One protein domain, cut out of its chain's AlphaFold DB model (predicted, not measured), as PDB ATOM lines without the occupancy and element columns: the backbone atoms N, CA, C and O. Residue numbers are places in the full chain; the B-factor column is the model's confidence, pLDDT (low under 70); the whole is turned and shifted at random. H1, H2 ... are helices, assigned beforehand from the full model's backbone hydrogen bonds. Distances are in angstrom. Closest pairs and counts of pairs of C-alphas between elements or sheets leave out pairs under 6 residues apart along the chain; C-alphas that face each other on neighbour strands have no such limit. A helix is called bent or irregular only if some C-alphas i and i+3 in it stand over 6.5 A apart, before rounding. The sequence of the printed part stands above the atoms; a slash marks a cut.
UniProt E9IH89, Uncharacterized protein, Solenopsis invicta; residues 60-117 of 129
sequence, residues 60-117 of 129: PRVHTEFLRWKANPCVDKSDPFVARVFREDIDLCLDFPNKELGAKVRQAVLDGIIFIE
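AT A GLANCE: This is residues 60 to 117 of the 129 residues of an uncharacterized protein of Solenopsis invicta (UniProt E9IH89). Picture a loose, open frame of three helices strung out along its length: H2 makes the base in the middle, H1 crosses the beginning of H2 at one end, and H3 lies beyond the other end without touching another helix. After H3 a tail with no named element, residues 111 to 117, leads away to the last printed residue. The printed part has 58 residues, with three named helices in the order H1, H2, H3 along it and no named strand; the class is all helix. The whole is loose, with a radius of gyration of the C-alphas of 13.5 A, and elongated, spanning 36 by 21 by 21 A.

IN THESE COORDINATES: Find C-alpha 60 at (154.670, 141.357, 113.858); from there H1, residues 60 to 71, runs 16.6 A from first to last C-alpha. Pass residues 72 to 79 and look for C-alpha 80 at (152.689, 127.662, 117.624), where H2 begins; it holds residues 80 to 93 and is 19.1 A long. H2, with 14 residues, is the longest helix. It is irregular: C-alphas 88 and 91 are 7.0 A apart, where about 5 A is found in a regular helix, and its line is a rough one. After residues 94 to 98 comes H3, residues 99 to 110, 16.4 A long and ending at C-alpha 110 at (162.596, 114.895, 110.375).

HOW THE PARTS SIT: Start at H1, which touches H2 with 5 pairs of C-alphas within 8 A. H2 touches H1 with residues 80 to 81 alone. Look at Glu 65 and Phe 81: their C-alphas are the closest of the two helices, 5.4 A apart. The lines of H1 and H2 stand at 72 degrees, only just about perpendicular, and their centres are 14.4 A apart. Going on, you find H2 and H3 apart, but only just, with their closest C-alphas at 8.3 A. H1 and H3 are apart. In the backbones of H1 and H3 every O i to N i+4 pair is within hydrogen-bond range; in H2, 8 of 10 are.

THE WHOLE: Compare the two ends of the printed part: the C-alphas of Pro 60 and Glu 117 are the two farthest apart, at 38.8 A. The numbering runs from 60 to 117 without a gap, and the printed part has no cut; the full chain has 129 residues. The link from H1 to H2, with 8 residues, is short, and the link from H2 to H3, with 5 residues, is tight; no link is long. In the B-factor column the mean pLDDT of the printed part is 97.1, and no printed residue is under 70 in this predicted model.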
ATOM      1  N   PRO A  60     154.508 141.256 112.412       96.12
ATOM      2  CA  PRO A  60     154.670 141.357 113.858       96.12
ATOM      3  C   PRO A  60     154.132 140.132 114.610       96.12
ATOM      4  O   PRO A  60     154.613 139.820 115.704       96.12
ATOM      5  N   ARG A  61     153.154 139.413 114.048       96.31
ATOM      6  CA  ARG A  61     152.581 138.206 114.649       96.31
ATOM      7  C   ARG A  61     153.554 137.038 114.527       96.31
ATOM      8  O   ARG A  61     153.884 136.433 115.545       96.31
ATOM      9  N   VAL A  62     154.052 136.761 113.322       96.81
ATOM     10  CA  VAL A  62     155.036 135.688 113.090       96.81
ATOM     11  C   VAL A  62     156.328 135.983 113.846       96.81
ATOM     12  O   VAL A  62     156.895 135.093 114.475       96.81
ATOM     13  N   HIS A  63     156.757 137.246 113.880       97.31
ATOM     14  CA  HIS A  63     157.934 137.654 114.640       97.31
ATOM     15  C   HIS A  63     157.767 137.444 116.149       97.31
ATOM     16  O   HIS A  63     158.679 136.947 116.807       97.31
ATOM     17  N   THR A  64     156.596 137.759 116.710       97.81
ATOM     18  CA  THR A  64     156.314 137.505 118.132       97.81
ATOM     19  C   THR A  64     156.341 136.009 118.450       97.81
ATOM     20  O   THR A  64     156.901 135.611 119.472       97.81
ATOM     21  N   GLU A  65     155.759 135.176 117.586       97.69
ATOM     22  CA  GLU A  65     155.800 133.713 117.713       97.69
ATOM     23  C   GLU A  65     157.251 133.202 117.664       97.69
ATOM     24  O   GLU A  65     157.679 132.483 118.568       97.69
ATOM     25  N   PHE A  66     158.039 133.665 116.689       98.25
ATOM     26  CA  PHE A  66     159.458 133.338 116.561       98.25
ATOM     27  C   PHE A  66     160.269 133.725 117.801       98.25
ATOM     28  O   PHE A  66     161.073 132.927 118.276       98.25
ATOM     29  N   LEU A  67     160.082 134.930 118.351       98.06
ATOM     30  CA  LEU A  67     160.824 135.369 119.537       98.06
ATOM     31  C   LEU A  67     160.515 134.504 120.765       98.06
ATOM     32  O   LEU A  67     161.422 134.218 121.548       98.06
ATOM     33  N   ARG A  68     159.261 134.059 120.922       97.56
ATOM     34  CA  ARG A  68     158.867 133.126 121.991       97.56
ATOM     35  C   ARG A  68     159.531 131.765 121.808       97.56
ATOM     36  O   ARG A  68     160.146 131.272 122.749       97.56
ATOM     37  N   TRP A  69     159.474 131.206 120.598       98.44
ATOM     38  CA  TRP A  69     160.153 129.953 120.266       98.44
ATOM     39  C   TRP A  69     161.670 130.056 120.470       98.44
ATOM     40  O   TRP A  69     162.276 129.194 121.094       98.44
ATOM     41  N   LYS A  70     162.298 131.155 120.046       98.19
ATOM     42  CA  LYS A  70     163.742 131.388 120.194       98.19
ATOM     43  C   LYS A  70     164.199 131.398 121.657       98.19
ATOM     44  O   LYS A  70     165.339 131.031 121.930       98.19
ATOM     45  N   ALA A  71     163.347 131.835 122.584       98.00
ATOM     46  CA  ALA A  71     163.659 131.834 124.012       98.00
ATOM     47  C   ALA A  71     163.683 130.418 124.616       98.00
ATOM     48  O   ALA A  71     164.438 130.175 125.554       98.00
ATOM     49  N   ASN A  72     162.895 129.487 124.069       96.38
ATOM     50  CA  ASN A  72     162.891 128.075 124.451       96.38
ATOM     51  C   ASN A  72     162.733 127.182 123.203       96.38
ATOM     52  O   ASN A  72     161.626 126.704 122.928       96.38
ATOM     53  N   PRO A  73     163.813 126.987 122.420       97.69
ATOM     54  CA  PRO A  73     163.727 126.324 121.125       97.69
ATOM     55  C   PRO A  73     163.297 124.868 121.256       97.69
ATOM     56  O   PRO A  73     163.824 124.116 122.075       97.69
ATOM     57  N   CYS A  74     162.372 124.450 120.399       96.25
ATOM     58  CA  CYS A  74     161.937 123.062 120.306       96.25
ATOM     59  C   CYS A  74     161.543 122.698 118.869       96.25
ATOM     60  O   CYS A  74     161.439 123.561 117.998       96.25
ATOM     61  N   VAL A  75     161.331 121.405 118.630       95.06
ATOM     62  CA  VAL A  75     160.835 120.861 117.352       95.06
ATOM     63  C   VAL A  75     159.439 120.247 117.490       95.06
ATOM     64  O   VAL A  75     158.944 119.607 116.563       95.06
ATOM     65  N   ASP A  76     158.807 120.421 118.653       95.81
ATOM     66  CA  ASP A  76     157.468 119.905 118.906       95.81
ATOM     67  C   ASP A  76     156.449 120.648 118.037       95.81
ATOM     68  O   ASP A  76     156.375 121.876 118.042       95.81
ATOM     69  N   LYS A  77     155.629 119.890 117.311       95.44
ATOM     70  CA  LYS A  77     154.575 120.426 116.444       95.44
ATOM     71  C   LYS A  77     153.413 121.031 117.228       95.44
ATOM     72  O   LYS A  77     152.539 121.623 116.604       95.44
ATOM     73  N   SER A  78     153.371 120.889 118.556       96.12
ATOM     74  CA  SER A  78     152.425 121.632 119.392       96.12
ATOM     75  C   SER A  78     152.833 123.092 119.621       96.12
ATOM     76  O   SER A  78     151.981 123.895 120.000       96.12
ATOM     77  N   ASP A  79     154.110 123.450 119.431       97.81
ATOM     78  CA  ASP A  79     154.548 124.845 119.528       97.81
ATOM     79  C   ASP A  79     153.939 125.680 118.382       97.81
ATOM     80  O   ASP A  79     153.993 125.251 117.227       97.81
ATOM     81  N   PRO A  80     153.371 126.874 118.650       97.06
ATOM     82  CA  PRO A  80     152.689 127.662 117.624       97.06
ATOM     83  C   PRO A  80     153.560 128.039 116.422       97.06
ATOM     84  O   PRO A  80     153.071 128.023 115.290       97.06
ATOM     85  N   PHE A  81     154.835 128.374 116.651       98.25
ATOM     86  CA  PHE A  81     155.746 128.767 115.579       98.25
ATOM     87  C   PHE A  81     156.112 127.550 114.726       98.25
ATOM     88  O   PHE A  81     155.993 127.591 113.502       98.25
ATOM     89  N   VAL A  82     156.466 126.433 115.367       98.19
ATOM     90  CA  VAL A  82     156.792 125.179 114.671       98.19
ATOM     91  C   VAL A  82     155.582 124.659 113.887       98.19
ATOM     92  O   VAL A  82     155.705 124.341 112.705       98.19
ATOM     93  N   ALA A  83     154.393 124.636 114.495       98.00
ATOM     94  CA  ALA A  83     153.150 124.217 113.848       98.00
ATOM     95  C   ALA A  83     152.849 125.030 112.581       98.00
ATOM     96  O   ALA A  83     152.399 124.479 111.573       98.00
ATOM     97  N   ARG A  84     153.105 126.345 112.623       97.88
ATOM     98  CA  ARG A  84     152.954 127.231 111.468       97.88
ATOM     99  C   ARG A  84     153.905 126.837 110.343       97.88
ATOM    100  O   ARG A  84     153.421 126.619 109.240       97.88
ATOM    101  N   VAL A  85     155.199 126.683 110.630       97.75
ATOM    102  CA  VAL A  85     156.212 126.275 109.636       97.75
ATOM    103  C   VAL A  85     155.856 124.926 109.003       97.75
ATOM    104  O   VAL A  85     155.984 124.749 107.794       97.75
ATOM    105  N   PHE A  86     155.339 123.973 109.786       97.62
ATOM    106  CA  PHE A  86     154.871 122.703 109.226       97.62
ATOM    107  C   PHE A  86     153.712 122.882 108.251       97.62
ATOM    108  O   PHE A  86     153.773 122.382 107.134       97.62
ATOM    109  N   ARG A  87     152.672 123.605 108.669       97.69
ATOM    110  CA  ARG A  87     151.438 123.770 107.896       97.69
ATOM    111  C   ARG A  87     151.621 124.625 106.643       97.69
ATOM    112  O   ARG A  87     150.963 124.362 105.643       97.69
ATOM    113  N   GLU A  88     152.422 125.680 106.733       97.88
ATOM    114  CA  GLU A  88     152.569 126.681 105.670       97.88
ATOM    115  C   GLU A  88     153.716 126.342 104.712       97.88
ATOM    116  O   GLU A  88     153.592 126.640 103.529       97.88
ATOM    117  N   ASP A  89     154.757 125.638 105.177       98.00
ATOM    118  CA  ASP A  89     155.933 125.331 104.355       98.00
ATOM    119  C   ASP A  89     156.164 123.822 104.213       98.00
ATOM    120  O   ASP A  89     155.997 123.263 103.131       98.00
ATOM    121  N   ILE A  90     156.543 123.127 105.293       96.50
ATOM    122  CA  ILE A  90     157.104 121.763 105.201       96.50
ATOM    123  C   ILE A  90     156.107 120.776 104.586       96.50
ATOM    124  O   ILE A  90     156.480 119.989 103.714       96.50
ATOM    125  N   ASP A  91     154.852 120.798 105.033       95.81
ATOM    126  CA  ASP A  91     153.834 119.858 104.565       95.81
ATOM    127  C   ASP A  91     153.443 120.133 103.108       95.81
ATOM    128  O   ASP A  91     153.164 119.185 102.381       95.81
ATOM    129  N   LEU A  92     153.498 121.392 102.659       97.06
ATOM    130  CA  LEU A  92     153.233 121.755 101.265       97.06
ATOM    131  C   LEU A  92     154.422 121.418 100.357       97.06
ATOM    132  O   LEU A  92     154.241 120.868  99.272       97.06
ATOM    133  N   CYS A  93     155.649 121.701 100.800       97.62
ATOM    134  CA  CYS A  93     156.867 121.424 100.039       97.62
ATOM    135  C   CYS A  93     157.145 119.924  99.870       97.62
ATOM    136  O   CYS A  93     157.826 119.536  98.921       97.62
ATOM    137  N   LEU A  94     156.644 119.085 100.781       97.12
ATOM    138  CA  LEU A  94     156.830 117.633 100.754       97.12
ATOM    139  C   LEU A  94     155.547 116.870 100.375       97.12
ATOM    140  O   LEU A  94     155.475 115.655 100.589       97.12
ATOM    141  N   ASP A  95     154.550 117.543  99.786       96.44
ATOM    142  CA  ASP A  95     153.333 116.891  99.291       96.44
ATOM    143  C   ASP A  95     153.528 116.292  97.887       96.44
ATOM    144  O   ASP A  95     153.173 116.867  96.859       96.44
ATOM    145  N   PHE A  96     154.110 115.095  97.831       97.19
ATOM    146  CA  PHE A  96     154.351 114.397  96.566       97.19
ATOM    147  C   PHE A  96     153.106 113.636  96.061       97.19
ATOM    148  O   PHE A  96     152.273 113.196  96.863       97.19
ATOM    149  N   PRO A  97     152.981 113.386  94.739       97.81
ATOM    150  CA  PRO A  97     151.928 112.522  94.200       97.81
ATOM    151  C   PRO A  97     151.990 111.088  94.745       97.81
ATOM    152  O   PRO A  97     150.962 110.504  95.087       97.81
ATOM    153  N   ASN A  98     153.197 110.524  94.878       97.81
ATOM    154  CA  ASN A  98     153.394 109.233  95.536       97.81
ATOM    155  C   ASN A  98     153.372 109.422  97.060       97.81
ATOM    156  O   ASN A  98     154.392 109.752  97.667       97.81
ATOM    157  N   LYS A  99     152.200 109.205  97.670       97.19
ATOM    158  CA  LYS A  99     151.972 109.443  99.103       97.19
ATOM    159  C   LYS A  99     152.810 108.544 100.013       97.19
ATOM    160  O   LYS A  99     153.277 109.010 101.047       97.19
ATOM    161  N   GLU A 100     153.046 107.290  99.629       97.88
ATOM    162  CA  GLU A 100     153.842 106.363 100.443       97.88
ATOM    163  C   GLU A 100     155.315 106.786 100.483       97.88
ATOM    164  O   GLU A 100     155.906 106.903 101.559       97.88
ATOM    165  N   LEU A 101     155.909 107.054  99.316       97.44
ATOM    166  CA  LEU A 101     157.293 107.516  99.245       97.44
ATOM    167  C   LEU A 101     157.440 108.904  99.878       97.44
ATOM    168  O   LEU A 101     158.383 109.123 100.632       97.44
ATOM    169  N   GLY A 102     156.493 109.812  99.630       97.44
ATOM    170  CA  GLY A 102     156.492 111.146 100.223       97.44
ATOM    171  C   GLY A 102     156.472 111.113 101.752       97.44
ATOM    172  O   GLY A 102     157.256 111.816 102.388       97.44
ATOM    173  N   ALA A 103     155.669 110.226 102.352       97.12
ATOM    174  CA  ALA A 103     155.660 110.028 103.800       97.12
ATOM    175  C   ALA A 103     157.024 109.546 104.330       97.12
ATOM    176  O   ALA A 103     157.505 110.072 105.334       97.12
ATOM    177  N   LYS A 104     157.678 108.600 103.635       98.00
ATOM    178  CA  LYS A 104     159.025 108.118 103.997       98.00
ATOM    179  C   LYS A 104     160.076 109.223 103.886       98.00
ATOM    180  O   LYS A 104     160.882 109.378 104.797       98.00
ATOM    181  N   VAL A 105     160.044 110.014 102.812       98.06
ATOM    182  CA  VAL A 105     160.947 111.160 102.613       98.06
ATOM    183  C   VAL A 105     160.760 112.187 103.725       98.06
ATOM    184  O   VAL A 105     161.737 112.591 104.349       98.06
ATOM    185  N   ARG A 106     159.513 112.568 104.032       96.62
ATOM    186  CA  ARG A 106     159.216 113.515 105.112       96.62
ATOM    187  C   ARG A 106     159.720 113.010 106.458       96.62
ATOM    188  O   ARG A 106     160.335 113.778 107.188       96.62
ATOM    189  N   GLN A 107     159.497 111.738 106.780       97.38
ATOM    190  CA  GLN A 107     159.998 111.159 108.024       97.38
ATOM    191  C   GLN A 107     161.535 111.154 108.066       97.38
ATOM    192  O   GLN A 107     162.113 111.590 109.054       97.38
ATOM    193  N   ALA A 108     162.200 110.787 106.967       98.12
ATOM    194  CA  ALA A 108     163.659 110.797 106.880       98.12
ATOM    195  C   ALA A 108     164.271 112.202 107.049       98.12
ATOM    196  O   ALA A 108     165.342 112.335 107.642       98.12
ATOM    197  N   VAL A 109     163.598 113.251 106.559       96.94
ATOM    198  CA  VAL A 109     163.997 114.652 106.795       96.94
ATOM    199  C   VAL A 109     163.897 115.000 108.282       96.94
ATOM    200  O   VAL A 109     164.824 115.596 108.823       96.94
ATOM    201  N   LEU A 110     162.805 114.611 108.949       95.44
ATOM    202  CA  LEU A 110     162.596 114.895 110.375       95.44
ATOM    203  C   LEU A 110     163.583 114.155 111.275       95.44
ATOM    204  O   LEU A 110     164.063 114.726 112.250       95.44
ATOM    205  N   ASP A 111     163.913 112.918 110.919       97.00
ATOM    206  CA  ASP A 111     164.866 112.094 111.661       97.00
ATOM    207  C   ASP A 111     166.328 112.467 111.349       97.00
ATOM    208  O   ASP A 111     167.245 111.976 112.003       97.00
ATOM    209  N   GLY A 112     166.565 113.334 110.356       96.69
ATOM    210  CA  GLY A 112     167.908 113.751 109.948       96.69
ATOM    211  C   GLY A 112     168.713 112.647 109.254       96.69
ATOM    212  O   GLY A 112     169.939 112.640 109.336       96.69
ATOM    213  N   ILE A 113     168.038 111.710 108.581       98.06
ATOM    214  CA  ILE A 113     168.642 110.519 107.950       98.06
ATOM    215  C   ILE A 113     168.526 110.513 106.419       98.06
ATOM    216  O   ILE A 113     168.717 109.478 105.778       98.06
ATOM    217  N   ILE A 114     168.175 111.648 105.815       96.94
ATOM    218  CA  ILE A 114     168.095 111.787 104.361       96.94
ATOM    219  C   ILE A 114     169.465 112.126 103.757       96.94
ATOM    220  O   ILE A 114     170.167 113.015 104.233       96.94
ATOM    221  N   PHE A 115     169.819 111.445 102.668       96.50
ATOM    222  CA  PHE A 115     171.034 111.697 101.893       96.50
ATOM    223  C   PHE A 115     170.648 112.013 100.448       96.50
ATOM    224  O   PHE A 115     169.832 111.307  99.853       96.50
ATOM    225  N   ILE A 116     171.213 113.084  99.891       95.81
ATOM    226  CA  ILE A 116     170.950 113.533  98.521       95.81
ATOM    227  C   ILE A 116     172.282 113.556  97.778       95.81
ATOM    228  O   ILE A 116     173.193 114.291  98.155       95.81
ATOM    229  N   GLU A 117     172.387 112.761  96.717       92.75
ATOM    230  CA  GLU A 117     173.604 112.620  95.918       92.75
ATOM    231  C   GLU A 117     173.345 112.998  94.458       92.75
ATOM    232  O   GLU A 117     172.270 112.757  93.904       92.75
TER     233      GLU A 117